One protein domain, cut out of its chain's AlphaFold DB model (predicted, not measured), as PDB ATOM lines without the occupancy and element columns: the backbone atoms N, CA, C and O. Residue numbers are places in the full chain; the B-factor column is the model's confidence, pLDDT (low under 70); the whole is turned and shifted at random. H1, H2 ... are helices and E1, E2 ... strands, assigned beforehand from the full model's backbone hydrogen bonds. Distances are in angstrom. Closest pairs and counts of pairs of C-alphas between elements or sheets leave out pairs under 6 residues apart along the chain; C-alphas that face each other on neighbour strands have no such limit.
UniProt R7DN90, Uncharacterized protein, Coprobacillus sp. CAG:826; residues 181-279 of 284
ATOM      1  N   ASP A 181      -2.835 -50.070  -1.152       80.06
ATOM      2  CA  ASP A 181      -2.664 -48.616  -1.049       80.06
ATOM      3  C   ASP A 181      -2.996 -48.084   0.350       80.06
ATOM      4  O   ASP A 181      -2.302 -47.194   0.843       80.06
ATOM      5  N   ASP A 182      -3.999 -48.663   1.020       79.19
ATOM      6  CA  ASP A 182      -4.352 -48.330   2.404       79.19
ATOM      7  C   ASP A 182      -3.202 -48.706   3.346       79.19
ATOM      8  O   ASP A 182      -2.758 -47.901   4.167       79.19
ATOM      9  N   VAL A 183      -2.658 -49.912   3.152       78.56
ATOM     10  CA  VAL A 183      -1.525 -50.449   3.913       78.56
ATOM     11  C   VAL A 183      -0.262 -49.606   3.705       78.56
ATOM     12  O   VAL A 183       0.465 -49.312   4.656       78.56
ATOM     13  N   LEU A 184       0.005 -49.161   2.473       81.88
ATOM     14  CA  LEU A 184       1.147 -48.296   2.173       81.88
ATOM     15  C   LEU A 184       0.968 -46.874   2.725       81.88
ATOM     16  O   LEU A 184       1.926 -46.301   3.247       81.88
ATOM     17  N   ALA A 185      -0.230 -46.292   2.625       80.94
ATOM     18  CA  ALA A 185      -0.528 -44.979   3.199       80.94
ATOM     19  C   ALA A 185      -0.350 -44.993   4.722       80.94
ATOM     20  O   ALA A 185       0.289 -44.103   5.290       80.94
ATOM     21  N   GLN A 186      -0.826 -46.062   5.358       82.44
ATOM     22  CA  GLN A 186      -0.633 -46.324   6.772       82.44
ATOM     23  C   GLN A 186       0.852 -46.420   7.145       82.44
ATOM     24  O   GLN A 186       1.321 -45.730   8.052       82.44
ATOM     25  N   ALA A 187       1.615 -47.237   6.418       81.69
ATOM     26  CA  ALA A 187       3.044 -47.401   6.663       81.69
ATOM     27  C   ALA A 187       3.818 -46.084   6.499       81.69
ATOM     28  O   ALA A 187       4.712 -45.796   7.290       81.69
ATOM     29  N   ARG A 188       3.457 -45.244   5.520       82.06
ATOM     30  CA  ARG A 188       4.056 -43.909   5.343       82.06
ATOM     31  C   ARG A 188       3.748 -42.976   6.510       82.06
ATOM     32  O   ARG A 188       4.658 -42.303   6.978       82.06
ATOM     33  N   SER A 189       2.512 -42.980   7.008       78.00
ATOM     34  CA  SER A 189       2.135 -42.190   8.186       78.00
ATOM     35  C   SER A 189       2.899 -42.631   9.440       78.00
ATOM     36  O   SER A 189       3.380 -41.784  10.189       78.00
ATOM     37  N   VAL A 190       3.064 -43.942   9.642       78.62
ATOM     38  CA  VAL A 190       3.861 -44.501  10.749       78.62
ATOM     39  C   VAL A 190       5.339 -44.133  10.608       78.62
ATOM     40  O   VAL A 190       5.961 -43.734  11.587       78.62
ATOM     41  N   ALA A 191       5.897 -44.210   9.397       78.12
ATOM     42  CA  ALA A 191       7.281 -43.823   9.130       78.12
ATOM     43  C   ALA A 191       7.532 -42.331   9.433       78.12
ATOM     44  O   ALA A 191       8.499 -41.982  10.111       78.12
ATOM     45  N   GLU A 192       6.634 -41.451   8.989       78.38
ATOM     46  CA  GLU A 192       6.725 -40.015   9.265       78.38
ATOM     47  C   GLU A 192       6.608 -39.722  10.767       78.38
ATOM     48  O   GLU A 192       7.419 -38.978  11.311       78.38
ATOM     49  N   TYR A 193       5.672 -40.378  11.459       75.81
ATOM     50  CA  TYR A 193       5.503 -40.242  12.908       75.81
ATOM     51  C   TYR A 193       6.729 -40.704  13.711       75.81
ATOM     52  O   TYR A 193       7.111 -40.067  14.692       75.81
ATOM     53  N   CYS A 194       7.358 -41.811  13.308       73.44
ATOM     54  CA  CYS A 194       8.521 -42.361  14.004       73.44
ATOM     55  C   CYS A 194       9.844 -41.667  13.636       73.44
ATOM     56  O   CYS A 194      10.864 -41.951  14.267       73.44
ATOM     57  N   SER A 195       9.841 -40.761  12.655       77.12
ATOM     58  CA  SER A 195      11.010 -39.948  12.314       77.12
ATOM     59  C   SER A 195      11.343 -38.980  13.451       77.12
ATOM     60  O   SER A 195      10.464 -38.364  14.050       77.12
ATOM     61  N   THR A 196      12.625 -38.868  13.791       80.44
ATOM     62  CA  THR A 196      13.099 -38.133  14.973       80.44
ATOM     63  C   THR A 196      14.488 -37.549  14.723       80.44
ATOM     64  O   THR A 196      15.043 -37.679  13.637       80.44
ATOM     65  N   TYR A 197      15.080 -36.923  15.732       77.38
ATOM     66  CA  TYR A 197      16.488 -36.547  15.745       77.38
ATOM     67  C   TYR A 197      17.132 -36.936  17.078       77.38
ATOM     68  O   TYR A 197      16.444 -37.129  18.084       77.38
ATOM     69  N   VAL A 198      18.456 -37.068  17.074       68.56
ATOM     70  CA  VAL A 198      19.284 -37.203  18.276       68.56
ATOM     71  C   VAL A 198      20.243 -36.025  18.297       68.56
ATOM     72  O   VAL A 198      21.044 -35.863  17.377       68.56
ATOM     73  N   GLU A 199      20.152 -35.195  19.336       76.06
ATOM     74  CA  GLU A 199      21.027 -34.038  19.537       76.06
ATOM     75  C   GLU A 199      21.814 -34.186  20.841       76.06
ATOM     76  O   GLU A 199      21.249 -34.433  21.904       76.06
ATOM     77  N   SER A 200      23.134 -34.017  20.766       62.66
ATOM     78  CA  SER A 200      24.012 -34.009  21.936       62.66
ATOM     79  C   SER A 200      25.248 -33.162  21.675       62.66
ATOM     80  O   SER A 200      25.880 -33.254  20.622       62.66
ATOM     81  N   LYS A 201      25.610 -32.309  22.640       69.19
ATOM     82  CA  LYS A 201      26.821 -31.464  22.600       69.19
ATOM     83  C   LYS A 201      26.974 -30.645  21.300       69.19
ATOM     84  O   LYS A 201      28.082 -30.348  20.862       69.19
ATOM     85  N   GLY A 202      25.851 -30.249  20.695       68.44
ATOM     86  CA  GLY A 202      25.802 -29.482  19.447       68.44
ATOM     87  C   GLY A 202      26.048 -30.293  18.168       68.44
ATOM     88  O   GLY A 202      26.165 -29.687  17.104       68.44
ATOM     89  N   ASN A 203      26.114 -31.623  18.268       71.62
ATOM     90  CA  ASN A 203      25.953 -32.547  17.150       71.62
ATOM     91  C   ASN A 203      24.491 -32.975  17.053       71.62
ATOM     92  O   ASN A 203      23.861 -33.220  18.081       71.62
ATOM     93  N   GLN A 204      23.972 -33.091  15.835       75.56
ATOM     94  CA  GLN A 204      22.609 -33.539  15.576       75.56
ATOM     95  C   GLN A 204      22.589 -34.486  14.377       75.56
ATOM     96  O   GLN A 204      23.122 -34.155  13.313       75.56
ATOM     97  N   ILE A 205      21.965 -35.649  14.562       73.81
ATOM     98  CA  ILE A 205      21.635 -36.591  13.490       73.81
ATOM     99  C   ILE A 205      20.117 -36.705  13.415       73.81
ATOM    100  O   ILE A 205      19.464 -37.084  14.388       73.81
ATOM    101  N   ASP A 206      19.571 -36.387  12.249       75.88
ATOM    102  CA  ASP A 206      18.167 -36.593  11.930       75.88
ATOM    103  C   ASP A 206      17.983 -38.029  11.422       75.88
ATOM    104  O   ASP A 206      18.715 -38.489  10.543       75.88
ATOM    105  N   ILE A 207      17.004 -38.733  11.987       78.12
ATOM    106  CA  ILE A 207      16.625 -40.107  11.656       78.12
ATOM    107  C   ILE A 207      15.272 -40.053  10.951       78.12
ATOM    108  O   ILE A 207      14.236 -39.854  11.587       78.12
ATOM    109  N   GLN A 208      15.275 -40.228   9.635       83.50
ATOM    110  CA  GLN A 208      14.065 -40.204   8.819       83.50
ATOM    111  C   GLN A 208      13.699 -41.615   8.374       83.50
ATOM    112  O   GLN A 208      14.549 -42.373   7.907       83.50
ATOM    113  N   PHE A 209      12.422 -41.970   8.482       82.00
ATOM    114  CA  PHE A 209      11.904 -43.226   7.958       82.00
ATOM    115  C   PHE A 209      11.026 -42.961   6.736       82.00
ATOM    116  O   PHE A 209      10.178 -42.071   6.732       82.00
ATOM    117  N   GLY A 210      11.198 -43.774   5.700       84.06
ATOM    118  CA  GLY A 210      10.291 -43.861   4.559       84.06
ATOM    119  C   GLY A 210       9.708 -45.264   4.444       84.06
ATOM    120  O   GLY A 210      10.318 -46.222   4.906       84.06
ATOM    121  N   ALA A 211       8.551 -45.403   3.797       86.38
ATOM    122  CA  ALA A 211       7.918 -46.700   3.567       86.38
ATOM    123  C   ALA A 211       7.642 -46.942   2.077       86.38
ATOM    124  O   ALA A 211       7.174 -46.051   1.353       86.38
ATOM    125  N   ARG A 212       7.901 -48.172   1.628       84.88
ATOM    126  CA  ARG A 212       7.532 -48.681   0.300       84.88
ATOM    127  C   ARG A 212       6.926 -50.076   0.426       84.88
ATOM    128  O   ARG A 212       7.331 -50.851   1.283       84.88
ATOM    129  N   LEU A 213       5.989 -50.404  -0.453       81.12
ATOM    130  CA  LEU A 213       5.379 -51.730  -0.531       81.12
ATOM    131  C   LEU A 213       5.933 -52.460  -1.758       81.12
ATOM    132  O   LEU A 213       6.034 -51.871  -2.837       81.12
ATOM    133  N   SER A 214       6.304 -53.728  -1.605       81.56
ATOM    134  CA  SER A 214       6.665 -54.602  -2.722       81.56
ATOM    135  C   SER A 214       6.055 -55.980  -2.501       81.56
ATOM    136  O   SER A 214       6.363 -56.651  -1.519       81.56
ATOM    137  N   GLY A 215       5.139 -56.383  -3.384       79.56
ATOM    138  CA  GLY A 215       4.311 -57.565  -3.142       79.56
ATOM    139  C   GLY A 215       3.495 -57.401  -1.857       79.56
ATOM    140  O   GLY A 215       2.792 -56.405  -1.704       79.56
ATOM    141  N   ASN A 216       3.634 -58.354  -0.934       75.81
ATOM    142  CA  ASN A 216       3.006 -58.306   0.391       75.81
ATOM    143  C   ASN A 216       3.995 -57.879   1.498       75.81
ATOM    144  O   ASN A 216       3.732 -58.100   2.676       75.81
ATOM    145  N   THR A 217       5.143 -57.295   1.147       79.00
ATOM    146  CA  THR A 217       6.157 -56.889   2.130       79.00
ATOM    147  C   THR A 217       6.270 -55.374   2.186       79.00
ATOM    148  O   THR A 217       6.492 -54.702   1.169       79.00
ATOM    149  N   LEU A 218       6.108 -54.830   3.392       80.50
ATOM    150  CA  LEU A 218       6.355 -53.430   3.705       80.50
ATOM    151  C   LEU A 218       7.820 -53.246   4.082       80.50
ATOM    152  O   LEU A 218       8.293 -53.801   5.071       80.50
ATOM    153  N   TYR A 219       8.507 -52.415   3.312       83.75
ATOM    154  CA  TYR A 219       9.894 -52.044   3.531       83.75
ATOM    155  C   TYR A 219       9.969 -50.645   4.133       83.75
ATOM    156  O   TYR A 219       9.534 -49.671   3.508       83.75
ATOM    157  N   PHE A 220      10.566 -50.542   5.318       85.06
ATOM    158  CA  PHE A 220      10.897 -49.268   5.949       85.06
ATOM    159  C   PHE A 220      12.362 -48.922   5.685       85.06
ATOM    160  O   PHE A 220      13.272 -49.617   6.136       85.06
ATOM    161  N   LYS A 221      12.594 -47.837   4.946       88.12
ATOM    162  CA  LYS A 221      13.925 -47.299   4.659       88.12
ATOM    163  C   LYS A 221      14.303 -46.289   5.736       88.12
ATOM    164  O   LYS A 221      13.546 -45.353   5.974       88.12
ATOM    165  N   VAL A 222      15.483 -46.447   6.323       87.25
ATOM    166  CA  VAL A 222      16.059 -45.483   7.276       87.25
ATOM    167  C   VAL A 222      17.027 -44.555   6.550       87.25
ATOM    168  O   VAL A 222      17.930 -45.041   5.878       87.25
ATOM    169  N   ASP A 223      16.877 -43.247   6.689       82.44
ATOM    170  CA  ASP A 223      17.819 -42.238   6.206       82.44
ATOM    171  C   ASP A 223      18.393 -41.480   7.409       82.44
ATOM    172  O   ASP A 223      17.640 -40.943   8.226       82.44
ATOM    173  N   LEU A 224      19.717 -41.496   7.553       82.06
ATOM    174  CA  LEU A 224      20.427 -40.824   8.638       82.06
ATOM    175  C   LEU A 224      21.168 -39.629   8.054       82.06
ATOM    176  O   LEU A 224      22.070 -39.802   7.232       82.06
ATOM    177  N   ARG A 225      20.816 -38.425   8.504       80.44
ATOM    178  CA  ARG A 225      21.430 -37.187   8.027       80.44
ATOM    179  C   ARG A 225      22.057 -36.422   9.176       80.44
ATOM    180  O   ARG A 225      21.357 -36.005  10.097       80.44
ATOM    181  N   GLN A 226      23.357 -36.152   9.096       79.31
ATOM    182  CA  GLN A 226      23.988 -35.227  10.031       79.31
ATOM    183  C   GLN A 226      23.578 -33.785   9.691       79.31
ATOM    184  O   GLN A 226      23.949 -33.240   8.651       79.31
ATOM    185  N   SER A 227      22.786 -33.163  10.562       72.50
ATOM    186  CA  SER A 227      22.277 -31.798  10.375       72.50
ATOM    187  C   SER A 227      23.095 -30.752  11.124       72.50
ATOM    188  O   SER A 227      23.163 -29.599  10.693       72.50
ATOM    189  N   ARG A 228      23.778 -31.147  12.206       73.50
ATOM    190  CA  ARG A 228      24.764 -30.314  12.910       73.50
ATOM    191  C   ARG A 228      25.996 -31.137  13.256       73.50
ATOM    192  O   ARG A 228      25.877 -32.247  13.771       73.50
ATOM    193  N   SER A 229      27.170 -30.563  13.005       84.19
ATOM    194  CA  SER A 229      28.460 -31.193  13.285       84.19
ATOM    195  C   SER A 229      29.336 -30.262  14.116       84.19
ATOM    196  O   SER A 229      29.540 -29.096  13.764       84.19
ATOM    197  N   LYS A 230      29.843 -30.781  15.235       81.19
ATOM    198  CA  LYS A 230      30.850 -30.143  16.080       81.19
ATOM    199  C   LYS A 230      31.887 -31.177  16.523       81.19
ATOM    200  O   LYS A 230      31.520 -32.313  16.819       81.19
ATOM    201  N   PRO A 231      33.171 -30.793  16.626       79.56
ATOM    202  CA  PRO A 231      34.207 -31.702  17.094       79.56
ATOM    203  C   PRO A 231      33.907 -32.173  18.523       79.56
ATOM    204  O   PRO A 231      33.580 -31.368  19.398       79.56
ATOM    205  N   PHE A 232      34.030 -33.479  18.752       77.44
ATOM    206  CA  PHE A 232      33.904 -34.064  20.083       77.44
ATOM    207  C   PHE A 232      35.147 -33.755  20.921       77.44
ATOM    208  O   PHE A 232      36.274 -33.824  20.435       77.44
ATOM    209  N   SER A 233      34.940 -33.431  22.199       78.50
ATOM    210  CA  SER A 233      36.018 -33.154  23.158       78.50
ATOM    211  C   SER A 233      36.816 -34.396  23.552       78.50
ATOM    212  O   SER A 233      37.947 -34.275  24.015       78.50
ATOM    213  N   SER A 234      36.234 -35.586  23.394       84.62
ATOM    214  CA  SER A 234      36.872 -36.856  23.723       84.62
ATOM    215  C   SER A 234      36.298 -38.003  22.892       84.62
ATOM    216  O   SER A 234      35.185 -37.909  22.372       84.62
ATOM    217  N   GLN A 235      37.044 -39.106  22.815       82.81
ATOM    218  CA  GLN A 235      36.587 -40.350  22.190       82.81
ATOM    219  C   GLN A 235      35.340 -40.919  22.890       82.81
ATOM    220  O   GLN A 235      34.416 -41.375  22.229       82.81
ATOM    221  N   TYR A 236      35.271 -40.798  24.220       81.38
ATOM    222  CA  TYR A 236      34.106 -41.203  25.010       81.38
ATOM    223  C   TYR A 236      32.831 -40.448  24.603       81.38
ATOM    224  O   TYR A 236      31.748 -41.023  24.550       81.38
ATOM    225  N   ASP A 237      32.949 -39.157  24.283       71.06
ATOM    226  CA  ASP A 237      31.801 -38.348  23.864       71.06
ATOM    227  C   ASP A 237      31.275 -38.749  22.485       71.06
ATOM    228  O   ASP A 237      30.067 -38.688  22.251       71.06
ATOM    229  N   LEU A 238      32.176 -39.159  21.588       80.56
ATOM    230  CA  LEU A 238      31.823 -39.697  20.279       80.56
ATOM    231  C   LEU A 238      31.102 -41.042  20.424       80.56
ATOM    232  O   LEU A 238      30.026 -41.213  19.856       80.56
ATOM    233  N   GLU A 239      31.666 -41.965  21.205       75.62
ATOM    234  CA  GLU A 239      31.088 -43.293  21.451       75.62
ATOM    235  C   GLU A 239      29.711 -43.180  22.114       75.62
ATOM    236  O   GLU A 239      28.735 -43.734  21.618       75.62
ATOM    237  N   SER A 240      29.585 -42.340  23.148       73.62
ATOM    238  CA  SER A 240      28.302 -42.100  23.813       73.62
ATOM    239  C   SER A 240      27.245 -41.508  22.872       73.62
ATOM    240  O   SER A 240      26.068 -41.857  22.971       73.62
ATOM    241  N   PHE A 241      27.636 -40.625  21.948       74.88
ATOM    242  CA  PHE A 241      26.715 -40.088  20.948       74.88
ATOM    243  C   PHE A 241      26.289 -41.152  19.929       74.88
ATOM    244  O   PHE A 241      25.109 -41.233  19.587       74.88
ATOM    245  N   GLN A 242      27.216 -41.997  19.475       79.56
ATOM    246  CA  GLN A 242      26.908 -43.113  18.579       79.56
ATOM    247  C   GLN A 242      25.950 -44.116  19.235       79.56
ATOM    248  O   GLN A 242      24.962 -44.504  18.611       79.56
ATOM    249  N   ASP A 243      26.172 -44.454  20.505       74.12
ATOM    250  CA  ASP A 243      25.291 -45.339  21.271       74.12
ATOM    251  C   ASP A 243      23.874 -44.765  21.400       74.12
ATOM    252  O   ASP A 243      22.890 -45.487  21.238       74.12
ATOM    253  N   GLN A 244      23.743 -43.451  21.625       71.56
ATOM    254  CA  GLN A 244      22.439 -42.776  21.666       71.56
ATOM    255  C   GLN A 244      21.707 -42.846  20.320       71.56
ATOM    256  O   GLN A 244      20.495 -43.069  20.286       71.56
ATOM    257  N   VAL A 245      22.431 -42.677  19.211       75.44
ATOM    258  CA  VAL A 245      21.866 -42.774  17.856       75.44
ATOM    259  C   VAL A 245      21.387 -44.196  17.571       75.44
ATOM    260  O   VAL A 245      20.264 -44.371  17.098       75.44
ATOM    261  N   ILE A 246      22.188 -45.210  17.913       77.81
ATOM    262  CA  ILE A 246      21.828 -46.625  17.741       77.81
ATOM    263  C   ILE A 246      20.613 -46.980  18.604       77.81
ATOM    264  O   ILE A 246      19.641 -47.534  18.092       77.81
ATOM    265  N   ALA A 247      20.620 -46.609  19.886       72.69
ATOM    266  CA  ALA A 247      19.511 -46.885  20.797       72.69
ATOM    267  C   ALA A 247      18.202 -46.227  20.328       72.69
ATOM    268  O   ALA A 247      17.145 -46.862  20.343       72.69
ATOM    269  N   SER A 248      18.272 -44.974  19.863       74.88
ATOM    270  CA  SER A 248      17.120 -44.261  19.301       74.88
ATOM    271  C   SER A 248      16.596 -44.946  18.036       74.88
ATOM    272  O   SER A 248      15.389 -45.168  17.902       74.88
ATOM    273  N   LEU A 249      17.496 -45.363  17.139       78.62
ATOM    274  CA  LEU A 249      17.142 -46.090  15.922       78.62
ATOM    275  C   LEU A 249      16.418 -47.406  16.235       78.62
ATOM    276  O   LEU A 249      15.340 -47.652  15.693       78.62
ATOM    277  N   GLU A 250      16.973 -48.232  17.124       78.25
ATOM    278  CA  GLU A 250      16.362 -49.505  17.516       78.25
ATOM    279  C   GLU A 250      14.993 -49.313  18.170       78.25
ATOM    280  O   GLU A 250      14.049 -50.053  17.884       78.25
ATOM    281  N   MET A 251      14.873 -48.317  19.051       79.75
ATOM    282  CA  MET A 251      13.612 -47.990  19.709       79.75
ATOM    283  C   MET A 251      12.541 -47.612  18.679       79.75
ATOM    284  O   MET A 251      11.426 -48.131  18.740       79.75
ATOM    285  N   LYS A 252      12.878 -46.766  17.696       80.56
ATOM    286  CA  LYS A 252      11.945 -46.348  16.639       80.56
ATOM    287  C   LYS A 252      11.591 -47.472  15.672       80.56
ATOM    288  O   LYS A 252      10.432 -47.585  15.286       80.56
ATOM    289  N   GLN A 253      12.524 -48.363  15.348       83.06
ATOM    290  CA  GLN A 253      12.215 -49.566  14.567       83.06
ATOM    291  C   GLN A 253      11.223 -50.488  15.299       83.06
ATOM    292  O   GLN A 253      10.265 -50.967  14.689       83.06
ATOM    293  N   ARG A 254      11.390 -50.693  16.614       80.06
ATOM    294  CA  ARG A 254      10.422 -51.454  17.428       80.06
ATOM    295  C   ARG A 254       9.057 -50.770  17.482       80.06
ATOM    296  O   ARG A 254       8.036 -51.446  17.386       80.06
ATOM    297  N   GLU A 255       9.028 -49.444  17.606       81.25
ATOM    298  CA  GLU A 255       7.788 -48.659  17.596       81.25
ATOM    299  C   GLU A 255       7.024 -48.826  16.272       81.25
ATOM    300  O   GLU A 255       5.835 -49.145  16.292       81.25
ATOM    301  N   ILE A 256       7.716 -48.724  15.130       83.00
ATOM    302  CA  ILE A 256       7.141 -48.974  13.799       83.00
ATOM    303  C   ILE A 256       6.552 -50.386  13.717       83.00
ATOM    304  O   ILE A 256       5.405 -50.551  13.302       83.00
ATOM    305  N   ALA A 257       7.307 -51.406  14.138       81.12
ATOM    306  CA  ALA A 257       6.845 -52.792  14.099       81.12
ATOM    307  C   ALA A 257       5.576 -52.999  14.944       81.12
ATOM    308  O   ALA A 257       4.622 -53.626  14.482       81.12
ATOM    309  N   ASN A 258       5.528 -52.419  16.145       80.19
ATOM    310  CA  ASN A 258       4.366 -52.501  17.031       80.19
ATOM    311  C   ASN A 258       3.139 -51.787  16.453       80.19
ATOM    312  O   ASN A 258       2.036 -52.328  16.511       80.19
ATOM    313  N   LEU A 259       3.317 -50.594  15.877       81.19
ATOM    314  CA  LEU A 259       2.225 -49.837  15.260       81.19
ATOM    315  C   LEU A 259       1.661 -50.556  14.031       81.19
ATOM    316  O   LEU A 259       0.444 -50.646  13.879       81.19
ATOM    317  N   MET A 260       2.530 -51.128  13.195       82.25
ATOM    318  CA  MET A 260       2.098 -51.922  12.046       82.25
ATOM    319  C   MET A 260       1.417 -53.226  12.467       82.25
ATOM    320  O   MET A 260       0.431 -53.607  11.846       82.25
ATOM    321  N   LYS A 261       1.868 -53.873  13.551       81.00
ATOM    322  CA  LYS A 261       1.187 -55.040  14.138       81.00
ATOM    323  C   LYS A 261      -0.196 -54.679  14.682       81.00
ATOM    324  O   LYS A 261      -1.153 -55.394  14.424       81.00
ATOM    325  N   LYS A 262      -0.327 -53.547  15.378       78.88
ATOM    326  CA  LYS A 262      -1.617 -53.060  15.893       78.88
ATOM    327  C   LYS A 262      -2.595 -52.744  14.757       78.88
ATOM    328  O   LYS A 262      -3.772 -53.068  14.842       78.88
ATOM    329  N   TYR A 263      -2.102 -52.154  13.669       77.81
ATOM    330  CA  TYR A 263      -2.889 -51.978  12.449       77.81
ATOM    331  C   TYR A 263      -3.272 -53.326  11.818       77.81
ATOM    332  O   TYR A 263      -4.418 -53.492  11.401       77.81
ATOM    333  N   ALA A 264      -2.344 -54.293  11.829       75.38
ATOM    334  CA  ALA A 264      -2.570 -55.659  11.368       75.38
ATOM    335  C   ALA A 264      -3.707 -56.376  12.125       75.38
ATOM    336  O   ALA A 264      -4.505 -57.103  11.546       75.38
ATOM    337  N   GLU A 265      -3.786 -56.157  13.436       74.19
ATOM    338  CA  GLU A 265      -4.795 -56.763  14.312       74.19
ATOM    339  C   GLU A 265      -6.178 -56.105  14.175       74.19
ATOM    340  O   GLU A 265      -7.198 -56.766  14.361       74.19
ATOM    341  N   ASN A 266      -6.225 -54.811  13.848       71.94
ATOM    342  CA  ASN A 266      -7.461 -54.025  13.834       71.94
ATOM    343  C   ASN A 266      -8.208 -54.023  12.497       71.94
ATOM    344  O   ASN A 266      -9.323 -53.505  12.436       71.94
ATOM    345  N   THR A 267      -7.606 -54.537  11.426       66.25
ATOM    346  CA  THR A 267      -8.194 -54.499  10.082       66.25
ATOM    347  C   THR A 267      -8.200 -55.905   9.487       66.25
ATOM    348  O   THR A 267      -7.279 -56.683   9.714       66.25
ATOM    349  N   GLU A 268      -9.269 -56.283   8.780       59.88
ATOM    350  CA  GLU A 268      -9.308 -57.572   8.081       59.88
ATOM    351  C   GLU A 268      -8.407 -57.482   6.843       59.88
ATOM    352  O   GLU A 268      -8.712 -56.777   5.877       59.88
ATOM    353  N   PHE A 269      -7.263 -58.171   6.885       61.22
ATOM    354  CA  PHE A 269      -6.343 -58.243   5.754       61.22
ATOM    355  C   PHE A 269      -6.729 -59.369   4.813       61.22
ATOM    356  O   PHE A 269      -6.911 -60.511   5.223       61.22
ATOM    357  N   ASP A 270      -6.702 -59.065   3.521       46.75
ATOM    358  CA  ASP A 270      -6.847 -60.067   2.466       46.75
ATOM    359  C   ASP A 270      -5.579 -60.958   2.335       46.75
ATOM    360  O   ASP A 270      -5.588 -61.964   1.628       46.75
ATOM    361  N   ARG A 271      -4.447 -60.590   2.980       53.53
ATOM    362  CA  ARG A 271      -3.130 -61.271   2.895       53.53
ATOM    363  C   ARG A 271      -2.261 -61.064   4.146       53.53
ATOM    364  O   ARG A 271      -2.259 -59.980   4.715       53.53
ATOM    365  N   GLU A 272      -1.456 -62.060   4.525       60.69
ATOM    366  CA  GLU A 272      -0.396 -61.914   5.541       60.69
ATOM    367  C   GLU A 272       0.716 -60.984   5.011       60.69
ATOM    368  O   GLU A 272       1.433 -61.341   4.072       60.69
ATOM    369  N   TYR A 273       0.848 -59.779   5.576       60.00
ATOM    370  CA  TYR A 273       1.921 -58.836   5.234       60.00
ATOM    371  C   TYR A 273       3.115 -59.001   6.182       60.00
ATOM    372  O   TYR A 273       2.938 -59.116   7.395       60.00
ATOM    373  N   SER A 274       4.338 -58.959   5.647       65.06
ATOM    374  CA  SER A 274       5.574 -58.924   6.444       65.06
ATOM    375  C   SER A 274       6.151 -57.506   6.526       65.06
ATOM    376  O   SER A 274       6.016 -56.712   5.593       65.06
ATOM    377  N   VAL A 275       6.790 -57.177   7.654       63.66
ATOM    378  CA  VAL A 275       7.480 -55.895   7.872       63.66
ATOM    379  C   VAL A 275       8.985 -56.139   7.871       63.66
ATOM    380  O   VAL A 275       9.490 -56.898   8.696       63.66
ATOM    381  N   GLU A 276       9.701 -55.473   6.968       75.38
ATOM    382  CA  GLU A 276      11.159 -55.541   6.847       75.38
ATOM    383  C   GLU A 276      11.778 -54.135   6.887       75.38
ATOM    384  O   GLU A 276      11.197 -53.157   6.414       75.38
ATOM    385  N   PHE A 277      12.983 -54.026   7.450       70.06
ATOM    386  CA  PHE A 277      13.743 -52.775   7.498       70.06
ATOM    387  C   PHE A 277      14.920 -52.839   6.530       70.06
ATOM    388  O   PHE A 277      15.765 -53.733   6.616       70.06
ATOM    389  N   GLU A 278      15.012 -51.860   5.636       76.94
ATOM    390  CA  GLU A 278      16.158 -51.713   4.745       76.94
ATOM    391  C   GLU A 278      17.199 -50.800   5.388       76.94
ATOM    392  O   GLU A 278      16.891 -49.686   5.824       76.94
ATOM    393  N   LYS A 279      18.464 -51.240   5.389       58.12
ATOM    394  CA  LYS A 279      19.585 -50.339   5.676       58.12
ATOM    395  C   LYS A 279      19.618 -49.276   4.577       58.12
ATOM    396  O   LYS A 279      19.903 -49.600   3.425       58.12
TER     397      LYS A 279
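AT A GLANCE: This is residues 181 to 279 of the 284 residues of an uncharacterized protein of Coprobacillus sp. CAG:826 (UniProt R7DN90). A curled, twisted four-stranded sheet, with hairpin E2 and E3 at its middle, forms a rod with long helix H2 packed lengthwise on it and shorter H1 packed on E2 and H2. The 99 printed residues run H1, E1, E2, E3, H2, E4; the sheet, in order E1, E2, E3, E4, is mixed, as is the class. The whole is loose, radius of gyration of the C-alphas 16.0 A, spanning 55 by 18 by 18 A.

IN THESE COORDINATES: E2, residues 203 to 214, spans 35.4 A and E3, 217 to 228, 34.2 A. E1 is 196 to 200. E4, 274 to 278, ends at C-alpha 278 (16.158, -51.713, 4.745). H2, 235 to 266, spans 46.9 A. H1, 181 to 194, begins at C-alpha 181 (-2.664, -48.616, -1.049).

HOW THE PARTS SIT: E1, E2, E3 form a meander, successive antiparallel neighbours; N 198 and O 205 are 2.9 A apart, N 210 and O 221 2.8 A, within hydrogen-bond range. E3, H2, E4 form a strand-helix-strand unit, parallel neighbour strands joined through a helix, with a right-handed crossover; N 220 and O 276 are 2.9 A apart. H2 on one face of the sheet gives two layers; its closest C-alphas to E1 are Val 245 and Val 198, 6.2 A. H1 is on the sheet, height 8.5 A, along E2 at 10 degrees on the local plane; their closest C-alphas, Ala 191 and Phe 209, are 4.8 A apart. H1 and H2, the latter with residues 252 to 260 alone, touch at a shallow tilt of 31 degrees, opposite ways, closest C-alphas Cys 194 and Lys 252, 5.9 A. In H1 and H2 every O i to N i+4 pair is within range.

THE WHOLE: The farthest C-alphas, Ser 233 and Asp 270, are 54.7 A apart. The printed part has no cut and no long link. pLDDT is under 70 at 198, 200 to 202, 267 to 275 and 279.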